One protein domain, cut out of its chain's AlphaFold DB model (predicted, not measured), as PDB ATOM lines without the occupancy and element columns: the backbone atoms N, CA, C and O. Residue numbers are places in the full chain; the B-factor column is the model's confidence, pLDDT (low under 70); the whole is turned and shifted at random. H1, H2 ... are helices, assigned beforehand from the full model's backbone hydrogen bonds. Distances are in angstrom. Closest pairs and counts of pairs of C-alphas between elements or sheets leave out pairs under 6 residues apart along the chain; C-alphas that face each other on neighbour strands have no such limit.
ATOM      1  N   ASP A 715     138.839 125.580 144.052       90.44
ATOM      2  CA  ASP A 715     137.472 125.880 143.598       90.44
ATOM      3  C   ASP A 715     136.476 124.715 143.828       90.44
ATOM      4  O   ASP A 715     135.301 124.815 143.460       90.44
ATOM      5  N   TRP A 716     136.904 123.592 144.423       94.00
ATOM      6  CA  TRP A 716     136.068 122.391 144.563       94.00
ATOM      7  C   TRP A 716     134.878 122.561 145.526       94.00
ATOM      8  O   TRP A 716     135.033 122.799 146.727       94.00
ATOM      9  N   ASP A 717     133.663 122.291 145.034       94.38
ATOM     10  CA  ASP A 717     132.469 122.175 145.880       94.38
ATOM     11  C   ASP A 717     132.427 120.816 146.603       94.38
ATOM     12  O   ASP A 717     131.797 119.854 146.152       94.38
ATOM     13  N   VAL A 718     133.089 120.768 147.758       95.81
ATOM     14  CA  VAL A 718     133.107 119.636 148.702       95.81
ATOM     15  C   VAL A 718     131.873 119.566 149.621       95.81
ATOM     16  O   VAL A 718     131.861 118.788 150.571       95.81
ATOM     17  N   SER A 719     130.803 120.340 149.386       95.50
ATOM     18  CA  SER A 719     129.688 120.480 150.350       95.50
ATOM     19  C   SER A 719     128.832 119.225 150.595       95.50
ATOM     20  O   SER A 719     127.940 119.251 151.450       95.50
ATOM     21  N   LYS A 720     129.086 118.126 149.876       94.88
ATOM     22  CA  LYS A 720     128.477 116.798 150.089       94.88
ATOM     23  C   LYS A 720     129.438 115.749 150.652       94.88
ATOM     24  O   LYS A 720     128.992 114.633 150.896       94.88
ATOM     25  N   VAL A 721     130.711 116.083 150.845       96.06
ATOM     26  CA  VAL A 721     131.689 115.197 151.484       96.06
ATOM     27  C   VAL A 721     131.361 115.104 152.978       96.06
ATOM     28  O   VAL A 721     131.120 116.126 153.629       96.06
ATOM     29  N   SER A 722     131.308 113.882 153.504       94.44
ATOM     30  CA  SER A 722     131.053 113.567 154.915       94.44
ATOM     31  C   SER A 722     132.304 113.057 155.641       94.44
ATOM     32  O   SER A 722     132.441 113.268 156.848       94.44
ATOM     33  N   THR A 723     133.263 112.479 154.916       93.38
ATOM     34  CA  THR A 723     134.576 112.062 155.433       93.38
ATOM     35  C   THR A 723     135.709 112.678 154.609       93.38
ATOM     36  O   THR A 723     135.714 112.612 153.383       93.38
ATOM     37  N   MET A 724     136.683 113.264 155.304       95.25
ATOM     38  CA  MET A 724     137.982 113.683 154.758       95.25
ATOM     39  C   MET A 724     139.139 112.953 155.466       95.25
ATOM     40  O   MET A 724     140.266 113.442 155.537       95.25
ATOM     41  N   THR A 725     138.835 111.788 156.037       92.44
ATOM     42  CA  THR A 725     139.738 110.936 156.809       92.44
ATOM     43  C   THR A 725     140.950 110.546 155.953       92.44
ATOM     44  O   THR A 725     140.793 110.060 154.837       92.44
ATOM     45  N   HIS A 726     142.164 110.798 156.449       90.94
ATOM     46  CA  HIS A 726     143.444 110.575 155.751       90.94
ATOM     47  C   HIS A 726     143.656 111.311 154.404       90.94
ATOM     48  O   HIS A 726     144.630 111.022 153.712       90.94
ATOM     49  N   ALA A 727     142.789 112.248 153.995       92.75
ATOM     50  CA  ALA A 727     142.747 112.743 152.608       92.75
ATOM     51  C   ALA A 727     144.089 113.261 152.045       92.75
ATOM     52  O   ALA A 727     144.393 113.015 150.880       92.75
ATOM     53  N   PHE A 728     144.886 113.944 152.868       93.19
ATOM     54  CA  PHE A 728     146.201 114.485 152.523       93.19
ATOM     55  C   PHE A 728     147.328 113.903 153.402       93.19
ATOM     56  O   PHE A 728     148.350 114.555 153.616       93.19
ATOM     57  N   GLN A 729     147.152 112.681 153.921       89.94
ATOM     58  CA  GLN A 729     148.176 111.981 154.703       89.94
ATOM     59  C   GLN A 729     149.457 111.726 153.875       89.94
ATOM     60  O   GLN A 729     149.383 111.395 152.695       89.94
ATOM     61  N   HIS A 730     150.624 111.868 154.512       87.31
ATOM     62  CA  HIS A 730     151.989 111.662 153.996       87.31
ATOM     63  C   HIS A 730     152.416 112.491 152.769       87.31
ATOM     64  O   HIS A 730     153.582 112.433 152.381       87.31
ATOM     65  N   TYR A 731     151.554 113.327 152.188       88.81
ATOM     66  CA  TYR A 731     151.949 114.226 151.099       88.81
ATOM     67  C   TYR A 731     152.730 115.432 151.645       88.81
ATOM     68  O   TYR A 731     152.184 116.503 151.905       88.81
ATOM     69  N   GLU A 732     154.036 115.249 151.840       91.12
ATOM     70  CA  GLU A 732     154.896 116.186 152.576       91.12
ATOM     71  C   GLU A 732     154.959 117.601 151.978       91.12
ATOM     72  O   GLU A 732     155.145 118.566 152.721       91.12
ATOM     73  N   GLU A 733     154.791 117.739 150.659       92.75
ATOM     74  CA  GLU A 733     154.794 119.017 149.923       92.75
ATOM     75  C   GLU A 733     153.428 119.726 149.892       92.75
ATOM     76  O   GLU A 733     153.329 120.872 149.444       92.75
ATOM     77  N   PHE A 734     152.363 119.070 150.358       95.12
ATOM     78  CA  PHE A 734     150.994 119.537 150.174       95.12
ATOM     79  C   PHE A 734     150.714 120.863 150.902       95.12
ATOM     80  O   PHE A 734     150.841 120.955 152.125       95.12
ATOM     81  N   ASN A 735     150.290 121.897 150.161       95.25
ATOM     82  CA  ASN A 735     149.974 123.214 150.728       95.25
ATOM     83  C   ASN A 735     149.042 124.071 149.835       95.25
ATOM     84  O   ASN A 735     149.240 125.281 149.697       95.25
ATOM     85  N   ALA A 736     148.044 123.458 149.195       93.75
ATOM     86  CA  ALA A 736     147.047 124.178 148.396       93.75
ATOM     87  C   ALA A 736     146.129 125.058 149.261       93.75
ATOM     88  O   ALA A 736     145.883 124.745 150.424       93.75
ATOM     89  N   ASP A 737     145.569 126.123 148.675       94.19
ATOM     90  CA  ASP A 737     144.538 126.938 149.329       94.19
ATOM     91  C   ASP A 737     143.219 126.154 149.426       94.19
ATOM     92  O   ASP A 737     142.610 125.815 148.410       94.19
ATOM     93  N   LEU A 738     142.787 125.870 150.657       95.25
ATOM     94  CA  LEU A 738     141.517 125.200 150.969       95.25
ATOM     95  C   LEU A 738     140.527 126.119 151.716       95.25
ATOM     96  O   LEU A 738     139.531 125.647 152.273       95.25
ATOM     97  N   SER A 739     140.785 127.429 151.775       94.38
ATOM     98  CA  SER A 739     139.999 128.396 152.566       94.38
ATOM     99  C   SER A 739     138.542 128.539 152.100       94.38
ATOM    100  O   SER A 739     137.660 128.897 152.885       94.38
ATOM    101  N   SER A 740     138.272 128.212 150.835       92.88
ATOM    102  CA  SER A 740     136.955 128.218 150.187       92.88
ATOM    103  C   SER A 740     136.050 127.038 150.579       92.88
ATOM    104  O   SER A 740     134.831 127.102 150.378       92.88
ATOM    105  N   TRP A 741     136.618 125.948 151.106       96.06
ATOM    106  CA  TRP A 741     135.937 124.660 151.232       96.06
ATOM    107  C   TRP A 741     134.797 124.671 152.263       96.06
ATOM    108  O   TRP A 741     134.978 124.926 153.455       96.06
ATOM    109  N   ASN A 742     133.593 124.301 151.816       94.94
ATOM    110  CA  ASN A 742     132.402 124.213 152.663       94.94
ATOM    111  C   ASN A 742     132.351 122.889 153.449       94.94
ATOM    112  O   ASN A 742     131.546 122.000 153.166       94.94
ATOM    113  N   THR A 743     133.184 122.787 154.482       95.94
ATOM    114  CA  THR A 743     133.353 121.608 155.353       95.94
ATOM    115  C   THR A 743     132.173 121.291 156.284       95.94
ATOM    116  O   THR A 743     132.238 120.343 157.060       95.94
ATOM    117  N   LYS A 744     131.052 122.023 156.202       95.19
ATOM    118  CA  LYS A 744     129.899 121.897 157.117       95.19
ATOM    119  C   LYS A 744     129.278 120.489 157.187       95.19
ATOM    120  O   LYS A 744     128.650 120.158 158.193       95.19
ATOM    121  N   SER A 745     129.382 119.707 156.114       96.00
ATOM    122  CA  SER A 745     128.816 118.352 156.023       96.00
ATOM    123  C   SER A 745     129.741 117.264 156.581       96.00
ATOM    124  O   SER A 745     129.295 116.132 156.747       96.00
ATOM    125  N   VAL A 746     130.999 117.602 156.882       97.38
ATOM    126  CA  VAL A 746     132.035 116.650 157.290       97.38
ATOM    127  C   VAL A 746     131.864 116.263 158.761       97.38
ATOM    128  O   VAL A 746     131.743 117.121 159.638       97.38
ATOM    129  N   THR A 747     131.879 114.958 159.029       95.88
ATOM    130  CA  THR A 747     131.843 114.360 160.371       95.88
ATOM    131  C   THR A 747     133.196 113.797 160.809       95.88
ATOM    132  O   THR A 747     133.466 113.752 162.009       95.88
ATOM    133  N   ASP A 748     134.075 113.424 159.874       95.50
ATOM    134  CA  ASP A 748     135.404 112.871 160.172       95.50
ATOM    135  C   ASP A 748     136.508 113.570 159.361       95.50
ATOM    136  O   ASP A 748     136.409 113.699 158.140       95.50
ATOM    137  N   MET A 749     137.543 114.034 160.065       96.94
ATOM    138  CA  MET A 749     138.768 114.655 159.539       96.94
ATOM    139  C   MET A 749     140.028 114.028 160.167       96.94
ATOM    140  O   MET A 749     141.095 114.642 160.184       96.94
ATOM    141  N   SER A 750     139.926 112.832 160.754       95.25
ATOM    142  CA  SER A 750     141.087 112.190 161.377       95.25
ATOM    143  C   SER A 750     142.179 111.888 160.350       95.25
ATOM    144  O   SER A 750     141.896 111.610 159.188       95.25
ATOM    145  N   PHE A 751     143.438 112.028 160.765       94.38
ATOM    146  CA  PHE A 751     144.635 111.875 159.929       94.38
ATOM    147  C   PHE A 751     144.693 112.760 158.660       94.38
ATOM    148  O   PHE A 751     145.593 112.574 157.846       94.38
ATOM    149  N   MET A 752     143.775 113.722 158.466       95.50
ATOM    150  CA  MET A 752     143.595 114.424 157.182       95.50
ATOM    151  C   MET A 752     144.871 115.084 156.638       95.50
ATOM    152  O   MET A 752     145.043 115.094 155.427       95.50
ATOM    153  N   PHE A 753     145.753 115.597 157.499       96.31
ATOM    154  CA  PHE A 753     147.051 116.197 157.161       96.31
ATOM    155  C   PHE A 753     148.201 115.549 157.957       96.31
ATOM    156  O   PHE A 753     149.188 116.208 158.296       96.31
ATOM    157  N   TYR A 754     148.065 114.263 158.299       94.06
ATOM    158  CA  TYR A 754     149.093 113.494 159.004       94.06
ATOM    159  C   TYR A 754     150.393 113.461 158.185       94.06
ATOM    160  O   TYR A 754     150.366 113.099 157.012       94.06
ATOM    161  N   ASP A 755     151.519 113.857 158.778       93.50
ATOM    162  CA  ASP A 755     152.832 114.032 158.131       93.50
ATOM    163  C   ASP A 755     152.842 114.932 156.871       93.50
ATOM    164  O   ASP A 755     153.797 114.923 156.093       93.50
ATOM    165  N   ALA A 756     151.842 115.803 156.686       94.75
ATOM    166  CA  ALA A 756     151.858 116.837 155.646       94.75
ATOM    167  C   ALA A 756     152.796 117.999 156.052       94.75
ATOM    168  O   ALA A 756     152.361 119.097 156.409       94.75
ATOM    169  N   LYS A 757     154.113 117.747 156.062       95.56
ATOM    170  CA  LYS A 757     155.153 118.609 156.674       95.56
ATOM    171  C   LYS A 757     155.147 120.068 156.190       95.56
ATOM    172  O   LYS A 757     155.514 120.958 156.964       95.56
ATOM    173  N   SER A 758     154.735 120.331 154.949       96.12
ATOM    174  CA  SER A 758     154.649 121.678 154.356       96.12
ATOM    175  C   SER A 758     153.310 122.387 154.580       96.12
ATOM    176  O   SER A 758     153.230 123.595 154.342       96.12
ATOM    177  N   PHE A 759     152.278 121.687 155.060       96.56
ATOM    178  CA  PHE A 759     150.924 122.226 155.132       96.56
ATOM    179  C   PHE A 759     150.804 123.393 156.121       96.56
ATOM    180  O   PHE A 759     151.124 123.284 157.306       96.56
ATOM    181  N   ASN A 760     150.323 124.528 155.615       95.25
ATOM    182  CA  ASN A 760     150.063 125.752 156.367       95.25
ATOM    183  C   ASN A 760     148.995 126.644 155.684       95.25
ATOM    184  O   ASN A 760     149.026 127.868 155.833       95.25
ATOM    185  N   SER A 761     148.061 126.072 154.915       93.00
ATOM    186  CA  SER A 761     146.947 126.834 154.317       93.00
ATOM    187  C   SER A 761     146.027 127.407 155.397       93.00
ATOM    188  O   SER A 761     145.797 126.765 156.421       93.00
ATOM    189  N   ASP A 762     145.446 128.589 155.165       92.19
ATOM    190  CA  ASP A 762     144.436 129.137 156.075       92.19
ATOM    191  C   ASP A 762     143.133 128.332 155.968       92.19
ATOM    192  O   ASP A 762     142.429 128.356 154.960       92.19
ATOM    193  N   ILE A 763     142.838 127.600 157.037       93.94
ATOM    194  CA  ILE A 763     141.614 126.818 157.237       93.94
ATOM    195  C   ILE A 763     140.799 127.346 158.428       93.94
ATOM    196  O   ILE A 763     139.799 126.746 158.820       93.94
ATOM    197  N   SER A 764     141.180 128.489 159.013       89.75
ATOM    198  CA  SER A 764     140.536 129.048 160.213       89.75
ATOM    199  C   SER A 764     139.034 129.308 160.018       89.75
ATOM    200  O   SER A 764     138.252 129.156 160.957       89.75
ATOM    201  N   GLY A 765     138.607 129.606 158.785       90.44
ATOM    202  CA  GLY A 765     137.204 129.807 158.401       90.44
ATOM    203  C   GLY A 765     136.340 128.542 158.262       90.44
ATOM    204  O   GLY A 765     135.136 128.669 158.022       90.44
ATOM    205  N   TRP A 766     136.900 127.333 158.390       94.81
ATOM    206  CA  TRP A 766     136.163 126.071 158.227       94.81
ATOM    207  C   TRP A 766     135.062 125.851 159.278       94.81
ATOM    208  O   TRP A 766     135.197 126.187 160.455       94.81
ATOM    209  N   ASN A 767     133.963 125.208 158.869       92.06
ATOM    210  CA  ASN A 767     132.819 124.932 159.743       92.06
ATOM    211  C   ASN A 767     132.875 123.513 160.320       92.06
ATOM    212  O   ASN A 767     132.100 122.635 159.945       92.06
ATOM    213  N   VAL A 768     133.770 123.311 161.284       91.81
ATOM    214  CA  VAL A 768     134.013 122.006 161.920       91.81
ATOM    215  C   VAL A 768     133.029 121.651 163.051       91.81
ATOM    216  O   VAL A 768     133.261 120.720 163.821       91.81
ATOM    217  N   ALA A 769     131.902 122.363 163.179       89.88
ATOM    218  CA  ALA A 769     130.913 122.117 164.238       89.88
ATOM    219  C   ALA A 769     130.159 120.775 164.092       89.88
ATOM    220  O   ALA A 769     129.578 120.291 165.065       89.88
ATOM    221  N   GLY A 770     130.157 120.185 162.889       90.50
ATOM    222  CA  GLY A 770     129.631 118.840 162.619       90.50
ATOM    223  C   GLY A 770     130.638 117.706 162.848       90.50
ATOM    224  O   GLY A 770     130.226 116.571 163.064       90.50
ATOM    225  N   VAL A 771     131.939 118.016 162.858       94.81
ATOM    226  CA  VAL A 771     133.020 117.027 162.971       94.81
ATOM    227  C   VAL A 771     133.013 116.402 164.365       94.81
ATOM    228  O   VAL A 771     132.973 117.126 165.362       94.81
ATOM    229  N   THR A 772     133.063 115.074 164.448       94.44
ATOM    230  CA  THR A 772     133.172 114.277 165.684       94.44
ATOM    231  C   THR A 772     134.541 113.620 165.851       94.44
ATOM    232  O   THR A 772     134.875 113.203 166.957       94.44
ATOM    233  N   ASN A 773     135.363 113.564 164.803       94.81
ATOM    234  CA  ASN A 773     136.695 112.968 164.866       94.81
ATOM    235  C   ASN A 773     137.743 113.814 164.120       94.81
ATOM    236  O   ASN A 773     137.584 114.119 162.940       94.81
ATOM    237  N   MET A 774     138.805 114.180 164.836       94.75
ATOM    238  CA  MET A 774     140.004 114.896 164.381       94.75
ATOM    239  C   MET A 774     141.286 114.206 164.891       94.75
ATOM    240  O   MET A 774     142.334 114.850 164.996       94.75
ATOM    241  N   LYS A 775     141.219 112.912 165.256       94.00
ATOM    242  CA  LYS A 775     142.371 112.130 165.735       94.00
ATOM    243  C   LYS A 775     143.564 112.320 164.796       94.00
ATOM    244  O   LYS A 775     143.449 112.067 163.600       94.00
ATOM    245  N   GLN A 776     144.684 112.788 165.340       94.75
ATOM    246  CA  GLN A 776     145.961 112.991 164.648       94.75
ATOM    247  C   GLN A 776     145.867 113.783 163.326       94.75
ATOM    248  O   GLN A 776     146.700 113.611 162.441       94.75
ATOM    249  N   MET A 777     144.875 114.682 163.198       94.94
ATOM    250  CA  MET A 777     144.591 115.440 161.968       94.94
ATOM    251  C   MET A 777     145.794 116.230 161.433       94.94
ATOM    252  O   MET A 777     145.927 116.321 160.219       94.94
ATOM    253  N   PHE A 778     146.659 116.766 162.299       94.88
ATOM    254  CA  PHE A 778     147.875 117.502 161.928       94.88
ATOM    255  C   PHE A 778     149.140 116.935 162.596       94.88
ATOM    256  O   PHE A 778     150.138 117.646 162.721       94.88
ATOM    257  N   ARG A 779     149.121 115.676 163.058       93.62
ATOM    258  CA  ARG A 779     150.315 115.032 163.630       93.62
ATOM    259  C   ARG A 779     151.441 115.054 162.592       93.62
ATOM    260  O   ARG A 779     151.208 114.697 161.443       93.62
ATOM    261  N   GLY A 780     152.624 115.533 162.968       94.19
ATOM    262  CA  GLY A 780     153.762 115.694 162.052       94.19
ATOM    263  C   GLY A 780     153.651 116.829 161.015       94.19
ATOM    264  O   GLY A 780     154.570 117.006 160.211       94.19
ATOM    265  N   ALA A 781     152.595 117.655 161.027       95.25
ATOM    266  CA  ALA A 781     152.442 118.801 160.118       95.25
ATOM    267  C   ALA A 781     153.324 119.996 160.547       95.25
ATOM    268  O   ALA A 781     152.836 121.060 160.936       95.25
ATOM    269  N   LYS A 782     154.652 119.813 160.491       95.25
ATOM    270  CA  LYS A 782     155.694 120.723 161.015       95.25
ATOM    271  C   LYS A 782     155.510 122.196 160.629       95.25
ATOM    272  O   LYS A 782     155.931 123.083 161.371       95.25
ATOM    273  N   SER A 783     154.919 122.485 159.466       95.88
ATOM    274  CA  SER A 783     154.741 123.856 158.980       95.88
ATOM    275  C   SER A 783     153.490 124.594 159.441       95.88
ATOM    276  O   SER A 783     153.443 125.811 159.242       95.88
ATOM    277  N   LEU A 784     152.542 123.919 160.088       93.81
ATOM    278  CA  LEU A 784     151.272 124.507 160.498       93.81
ATOM    279  C   LEU A 784     151.466 125.620 161.540       93.81
ATOM    280  O   LEU A 784     152.124 125.434 162.559       93.81
ATOM    281  N   ASN A 785     150.863 126.783 161.302       89.75
ATOM    282  CA  ASN A 785     150.919 127.951 162.187       89.75
ATOM    283  C   ASN A 785     149.618 128.785 162.101       89.75
ATOM    284  O   ASN A 785     149.655 130.012 161.991       89.75
ATOM    285  N   GLN A 786     148.465 128.108 162.078       87.56
ATOM    286  CA  GLN A 786     147.145 128.707 161.830       87.56
ATOM    287  C   GLN A 786     146.286 128.794 163.100       87.56
ATOM    288  O   GLN A 786     146.352 127.918 163.961       87.56
ATOM    289  N   ASP A 787     145.441 129.827 163.220       81.50
ATOM    290  CA  ASP A 787     144.557 130.006 164.388       81.50
ATOM    291  C   ASP A 787     143.282 129.149 164.295       81.50
ATOM    292  O   ASP A 787     142.174 129.611 164.000       81.50
ATOM    293  N   VAL A 788     143.459 127.869 164.606       84.75
ATOM    294  CA  VAL A 788     142.385 126.881 164.757       84.75
ATOM    295  C   VAL A 788     141.776 126.861 166.171       84.75
ATOM    296  O   VAL A 788     140.941 126.012 166.467       84.75
ATOM    297  N   VAL A 789     142.109 127.807 167.068       77.25
ATOM    298  CA  VAL A 789     141.475 127.878 168.410       77.25
ATOM    299  C   VAL A 789     139.999 128.272 168.300       77.25
ATOM    300  O   VAL A 789     139.148 127.812 169.069       77.25
ATOM    301  N   SER A 790     139.693 129.109 167.307       80.56
ATOM    302  CA  SER A 790     138.354 129.597 166.961       80.56
ATOM    303  C   SER A 790     137.313 128.477 166.781       80.56
ATOM    304  O   SER A 790     136.153 128.649 167.179       80.56
ATOM    305  N   TRP A 791     137.747 127.319 166.268       86.75
ATOM    306  CA  TRP A 791     136.958 126.102 166.068       86.75
ATOM    307  C   TRP A 791     136.389 125.528 167.374       86.75
ATOM    308  O   TRP A 791     135.243 125.080 167.420       86.75
ATOM    309  N   PHE A 792     137.178 125.561 168.451       81.31
ATOM    310  CA  PHE A 792     136.802 125.012 169.757       81.31
ATOM    311  C   PHE A 792     136.071 126.045 170.620       81.31
ATOM    312  O   PHE A 792     135.138 125.701 171.345       81.31
ATOM    313  N   ALA A 793     136.445 127.326 170.511       77.44
ATOM    314  CA  ALA A 793     135.952 128.409 171.369       77.44
ATOM    315  C   ALA A 793     134.423 128.616 171.341       77.44
ATOM    316  O   ALA A 793     133.858 129.122 172.311       77.44
ATOM    317  N   ASN A 794     133.753 128.226 170.252       74.44
ATOM    318  CA  ASN A 794     132.304 128.380 170.065       74.44
ATOM    319  C   ASN A 794     131.523 127.051 170.146       74.44
ATOM    320  O   ASN A 794     130.315 127.029 169.897       74.44
ATOM    321  N   ARG A 795     132.190 125.933 170.463       82.00
ATOM    322  CA  ARG A 795     131.593 124.590 170.446       82.00
ATOM    323  C   ARG A 795     130.875 124.300 171.779       82.00
ATOM    324  O   ARG A 795     131.499 124.400 172.835       82.00
ATOM    325  N   PRO A 796     129.576 123.940 171.786       80.81
ATOM    326  CA  PRO A 796     128.849 123.663 173.024       80.81
ATOM    327  C   PRO A 796     129.389 122.406 173.718       80.81
ATOM    328  O   PRO A 796     129.758 121.429 173.065       80.81
ATOM    329  N   SER A 797     129.380 122.392 175.053       78.19
ATOM    330  CA  SER A 797     130.047 121.358 175.864       78.19
ATOM    331  C   SER A 797     129.581 119.923 175.582       78.19
ATOM    332  O   SER A 797     130.355 118.985 175.749       78.19
ATOM    333  N   SER A 798     128.341 119.734 175.121       79.00
ATOM    334  CA  SER A 798     127.829 118.435 174.662       79.00
ATOM    335  C   SER A 798     128.508 117.943 173.380       79.00
ATOM    336  O   SER A 798     128.837 116.766 173.288       79.00
ATOM    337  N   GLN A 799     128.776 118.836 172.421       76.75
ATOM    338  CA  GLN A 799     129.524 118.521 171.197       76.75
ATOM    339  C   GLN A 799     131.034 118.422 171.438       76.75
ATOM    340  O   GLN A 799     131.729 117.806 170.634       76.75
ATOM    341  N   MET A 800     131.561 119.017 172.514       76.62
ATOM    342  CA  MET A 800     132.969 118.862 172.898       76.62
ATOM    343  C   MET A 800     133.250 117.473 173.498       76.62
ATOM    344  O   MET A 800     134.268 116.875 173.185       76.62
ATOM    345  N   LYS A 801     132.320 116.916 174.294       75.94
ATOM    346  CA  LYS A 801     132.449 115.565 174.886       75.94
ATOM    347  C   LYS A 801     132.506 114.416 173.872       75.94
ATOM    348  O   LYS A 801     132.984 113.347 174.218       75.94
ATOM    349  N   VAL A 802     131.981 114.622 172.664       82.19
ATOM    350  CA  VAL A 802     131.933 113.619 171.580       82.19
ATOM    351  C   VAL A 802     132.922 113.924 170.450       82.19
ATOM    352  O   VAL A 802     132.784 113.386 169.357       82.19
ATOM    353  N   LEU A 803     133.873 114.834 170.681       86.50
ATOM    354  CA  LEU A 803     134.924 115.158 169.723       86.50
ATOM    355  C   LEU A 803     136.209 114.418 170.099       86.50
ATOM    356  O   LEU A 803     136.842 114.757 171.099       86.50
ATOM    357  N   ASN A 804     136.631 113.463 169.273       89.88
ATOM    358  CA  ASN A 804     137.987 112.938 169.365       89.88
ATOM    359  C   ASN A 804     138.974 113.980 168.790       89.88
ATOM    360  O   ASN A 804     138.850 114.370 167.630       89.88
ATOM    361  N   ILE A 805     139.936 114.424 169.606       89.31
ATOM    362  CA  ILE A 805     141.072 115.289 169.223       89.31
ATOM    363  C   ILE A 805     142.425 114.623 169.531       89.31
ATOM    364  O   ILE A 805     143.430 115.300 169.751       89.31
ATOM    365  N   ASP A 806     142.457 113.293 169.627       90.44
ATOM    366  CA  ASP A 806     143.610 112.547 170.119       90.44
ATOM    367  C   ASP A 806     144.838 112.789 169.254       90.44
ATOM    368  O   ASP A 806     144.890 112.381 168.098       90.44
ATOM    369  N   GLY A 807     145.837 113.443 169.839       87.56
ATOM    370  CA  GLY A 807     147.101 113.725 169.173       87.56
ATOM    371  C   GLY A 807     147.006 114.683 167.986       87.56
ATOM    372  O   GLY A 807     147.837 114.633 167.083       87.56
ATOM    373  N   ILE A 808     145.965 115.525 167.948       89.88
ATOM    374  CA  ILE A 808     145.629 116.408 166.818       89.88
ATOM    375  C   ILE A 808     146.801 117.271 166.312       89.88
ATOM    376  O   ILE A 808     146.841 117.548 165.116       89.88
ATOM    377  N   PHE A 809     147.748 117.651 167.179       89.31
ATOM    378  CA  PHE A 809     148.917 118.481 166.849       89.31
ATOM    379  C   PHE A 809     150.268 117.821 167.175       89.31
ATOM    380  O   PHE A 809     151.269 118.526 167.155       89.31
ATOM    381  N   ASP A 810     150.324 116.523 167.495       90.00
ATOM    382  CA  ASP A 810     151.556 115.898 168.011       90.00
ATOM    383  C   ASP A 810     152.725 116.063 167.016       90.00
ATOM    384  O   ASP A 810     152.671 115.559 165.890       90.00
ATOM    385  N   GLY A 811     153.783 116.780 167.399       89.25
ATOM    386  CA  GLY A 811     154.928 117.045 166.518       89.25
ATOM    387  C   GLY A 811     154.655 118.051 165.388       89.25
ATOM    388  O   GLY A 811     155.439 118.138 164.437       89.25
ATOM    389  N   ALA A 812     153.566 118.820 165.460       91.19
ATOM    390  CA  ALA A 812     153.316 119.986 164.614       91.19
ATOM    391  C   ALA A 812     154.128 121.198 165.120       91.19
ATOM    392  O   ALA A 812     153.579 122.213 165.553       91.19
ATOM    393  N   GLU A 813     155.458 121.069 165.047       91.50
ATOM    394  CA  GLU A 813     156.486 121.907 165.694       91.50
ATOM    395  C   GLU A 813     156.139 123.403 165.825       91.50
ATOM    396  O   GLU A 813     156.258 123.988 166.904       91.50
ATOM    397  N   LYS A 814     155.708 124.049 164.730       89.69
ATOM    398  CA  LYS A 814     155.404 125.489 164.718       89.69
ATOM    399  C   LYS A 814     154.153 125.848 165.524       89.69
ATOM    400  O   LYS A 814     154.185 126.867 166.216       89.69
ATOM    401  N   ILE A 815     153.080 125.053 165.472       85.94
ATOM    402  CA  ILE A 815     151.844 125.354 166.214       85.94
ATOM    403  C   ILE A 815     152.004 125.025 167.703       85.94
ATOM    404  O   ILE A 815     151.545 125.791 168.550       85.94
ATOM    405  N   GLU A 816     152.734 123.957 168.034       83.44
ATOM    406  CA  GLU A 816     153.096 123.608 169.412       83.44
ATOM    407  C   GLU A 816     153.919 124.743 170.049       83.44
ATOM    408  O   GLU A 816     153.527 125.295 171.083       83.44
ATOM    409  N   ALA A 817     154.980 125.200 169.373       83.12
ATOM    410  CA  ALA A 817     155.786 126.338 169.814       83.12
ATOM    411  C   ALA A 817     154.979 127.650 169.902       83.12
ATOM    412  O   ALA A 817     155.189 128.453 170.818       83.12
ATOM    413  N   ALA A 818     154.025 127.879 168.990       78.69
ATOM    414  CA  ALA A 818     153.127 129.030 169.050       78.69
ATOM    415  C   ALA A 818     152.222 128.989 170.294       78.69
ATOM    416  O   ALA A 818     152.046 130.023 170.950       78.69
ATOM    417  N   TYR A 819     151.699 127.817 170.673       70.12
ATOM    418  CA  TYR A 819     150.877 127.656 171.875       70.12
ATOM    419  C   TYR A 819     151.683 127.715 173.176       70.12
ATOM    420  O   TYR A 819     151.224 128.367 174.117       70.12
ATOM    421  N   GLU A 820     152.893 127.153 173.248       67.94
ATOM    422  CA  GLU A 820     153.764 127.327 174.423       67.94
ATOM    423  C   GLU A 820     154.169 128.803 174.611       67.94
ATOM    424  O   GLU A 820     154.122 129.346 175.724       67.94
ATOM    425  N   CYS A 821     154.473 129.507 173.515       57.47
ATOM    426  CA  CYS A 821     154.751 130.944 173.523       57.47
ATOM    427  C   CYS A 821     153.503 131.791 173.855       57.47
ATOM    428  O   CYS A 821     153.607 132.849 174.482       57.47
ATOM    429  N   GLY A 822     152.313 131.339 173.456       59.75
ATOM    430  CA  GLY A 822     151.034 131.965 173.791       59.75
ATOM    431  C   GLY A 822     150.668 131.800 175.267       59.75
ATOM    432  O   GLY A 822     150.309 132.777 175.925       59.75
ATOM    433  N   LEU A 823     150.811 130.588 175.811       51.91
ATOM    434  CA  LEU A 823     150.475 130.260 177.196       51.91
ATOM    435  C   LEU A 823     151.421 130.941 178.192       51.91
ATOM    436  O   LEU A 823     150.950 131.480 179.192       51.91
ATOM    437  N   SER A 824     152.725 130.981 177.908       48.53
ATOM    438  CA  SER A 824     153.700 131.733 178.715       48.53
ATOM    439  C   SER A 824     153.356 133.226 178.758       48.53
ATOM    440  O   SER A 824     153.128 133.767 179.840       48.53
ATOM    441  N   LYS A 825     153.156 133.869 177.600       54.94
ATOM    442  CA  LYS A 825     152.712 135.276 177.529       54.94
ATOM    443  C   LYS A 825     151.365 135.512 178.214       54.94
ATOM    444  O   LYS A 825     151.172 136.573 178.810       54.94
ATOM    445  N   PHE A 826     150.423 134.573 178.150       45.72
ATOM    446  CA  PHE A 826     149.147 134.682 178.863       45.72
ATOM    447  C   PHE A 826     149.341 134.609 180.383       45.72
ATOM    448  O   PHE A 826     148.782 135.434 181.106       45.72
ATOM    449  N   LEU A 827     150.170 133.681 180.871       44.47
ATOM    450  CA  LEU A 827     150.501 133.537 182.289       44.47
ATOM    451  C   LEU A 827     151.265 134.750 182.832       44.47
ATOM    452  O   LEU A 827     150.930 135.220 183.917       44.47
ATOM    453  N   ASP A 828     152.210 135.313 182.077       52.06
ATOM    454  CA  ASP A 828     152.918 136.543 182.451       52.06
ATOM    455  C   ASP A 828     151.955 137.730 182.568       52.06
ATOM    456  O   ASP A 828     151.912 138.397 183.604       52.06
ATOM    457  N   ASN A 829     151.097 137.947 181.563       47.97
ATOM    458  CA  ASN A 829     150.071 138.994 181.610       47.97
ATOM    459  C   ASN A 829     149.071 138.775 182.762       47.97
ATOM    460  O   ASN A 829     148.689 139.731 183.439       47.97
ATOM    461  N   ALA A 830     148.665 137.531 183.034       43.28
ATOM    462  CA  ALA A 830     147.780 137.196 184.151       43.28
ATOM    463  C   ALA A 830     148.462 137.411 185.515       43.28
ATOM    464  O   ALA A 830     147.831 137.921 186.449       43.28
ATOM    465  N   MET A 831     149.753 137.089 185.640       46.22
ATOM    466  CA  MET A 831     150.546 137.377 186.834       46.22
ATOM    467  C   MET A 831     150.751 138.878 187.032       46.22
ATOM    468  O   MET A 831     150.617 139.345 188.164       46.22
ATOM    469  N   ASP A 832     150.990 139.657 185.979       47.88
ATOM    470  CA  ASP A 832     151.110 141.114 186.074       47.88
ATOM    471  C   ASP A 832     149.771 141.801 186.368       47.88
ATOM    472  O   ASP A 832     149.734 142.712 187.201       47.88
ATOM    473  N   MET A 833     148.645 141.307 185.844       37.69
ATOM    474  CA  MET A 833     147.317 141.739 186.302       37.69
ATOM    475  C   MET A 833     147.064 141.374 187.774       37.69
ATOM    476  O   MET A 833     146.520 142.190 188.527       37.69
ATOM    477  N   CYS A 834     147.505 140.201 188.239       35.75
ATOM    478  CA  CYS A 834     147.449 139.829 189.656       35.75
ATOM    479  C   CYS A 834     148.341 140.727 190.534       35.75
ATOM    480  O   CYS A 834     147.899 141.182 191.594       35.75
ATOM    481  N   ARG A 835     149.561 141.052 190.085       46.38
ATOM    482  CA  ARG A 835     150.483 141.995 190.744       46.38
ATOM    483  C   ARG A 835     149.864 143.394 190.818       46.38
ATOM    484  O   ARG A 835     149.823 143.965 191.907       46.38
ATOM    485  N   PHE A 836     149.275 143.906 189.734       46.44
ATOM    486  CA  PHE A 836     148.542 145.182 189.724       46.44
ATOM    487  C   PHE A 836     147.319 145.172 190.649       46.44
ATOM    488  O   PHE A 836     147.105 146.121 191.406       46.44
ATOM    489  N   SER A 837     146.532 144.093 190.650       41.66
ATOM    490  CA  SER A 837     145.371 143.923 191.533       41.66
ATOM    491  C   SER A 837     145.777 143.930 193.012       41.66
ATOM    492  O   SER A 837     145.158 144.609 193.841       41.66
ATOM    493  N   ASN A 838     146.879 143.257 193.351       43.75
ATOM    494  CA  ASN A 838     147.422 143.224 194.706       43.75
ATOM    495  C   ASN A 838     148.092 144.549 195.106       43.75
ATOM    496  O   ASN A 838     147.887 145.004 196.232       43.75
ATOM    497  N   ALA A 839     148.769 145.245 194.188       46.34
ATOM    498  CA  ALA A 839     149.260 146.608 194.405       46.34
ATOM    499  C   ALA A 839     148.105 147.599 194.646       46.34
ATOM    500  O   ALA A 839     148.151 148.393 195.586       46.34
ATOM    501  N   ALA A 840     147.012 147.504 193.882       45.44
ATOM    502  CA  ALA A 840     145.810 148.318 194.067       45.44
ATOM    503  C   ALA A 840     145.082 148.004 195.390       45.44
ATOM    504  O   ALA A 840     144.586 148.919 196.060       45.44
ATOM    505  N   ARG A 841     145.045 146.732 195.816       48.22
ATOM    506  CA  ARG A 841     144.589 146.334 197.163       48.22
ATOM    507  C   ARG A 841     145.503 146.904 198.251       48.22
ATOM    508  O   ARG A 841     144.987 147.465 199.216       48.22
ATOM    509  N   GLY A 842     146.823 146.851 198.072       43.62
ATOM    510  CA  GLY A 842     147.820 147.443 198.971       43.62
ATOM    511  C   GLY A 842     147.671 148.960 199.113       43.62
ATOM    512  O   GLY A 842     147.619 149.475 200.229       43.62
ATOM    513  N   ALA A 843     147.478 149.680 198.006       50.50
ATOM    514  CA  ALA A 843     147.212 151.117 198.000       50.50
ATOM    515  C   ALA A 843     145.902 151.465 198.732       50.50
ATOM    516  O   ALA A 843     145.880 152.356 199.587       50.50
TER     517      ALA A 843
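This is residues 715 to 843 of the 991 residues of an uncharacterized protein of Bathycoccus prasinos (UniProt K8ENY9). A chain with little regular structure winds in stacked turns, a solenoid of residues 715 to 812 with H1 and H2 in its last turn, and the long helix H3 leads away from its end as an arm. Residues 820 to 843 of H3 stick out and make the length. The printed part has 129 residues, with H1, H2 and H3 in that order and no named strand; it is all helix by class, with 40 residues in named elements. It is loose, radius of gyration of the C-alphas 17.7 A, spanning 61 by 32 by 26 A.

Residues 715 to 788 hold no named element; C-alpha 728 stands at (146.201, 114.485, 152.523), C-alpha 753 at (147.051, 116.197, 157.161) and C-alpha 778 at (147.875, 117.502, 161.928). H1 is residues 789 to 793, H2 797 to 800, and H3 813 to 843, 44.5 A long, ending at (147.212, 151.117, 198.000).

H1 and H2 are close but not clearly touching; their closest C-alphas, Phe 792 and Met 800, are 7.9 A apart. H3 is apart from both. Each O i to N i+4 pair of H1 and H3 is within hydrogen-bond range; H2 is too short for one.

The body without residues 820 to 843 spans 32 by 31 by 19 A. The printed part has no cut; the link H2 to H3 is long. Residues 820 to 843 have pLDDT under 70.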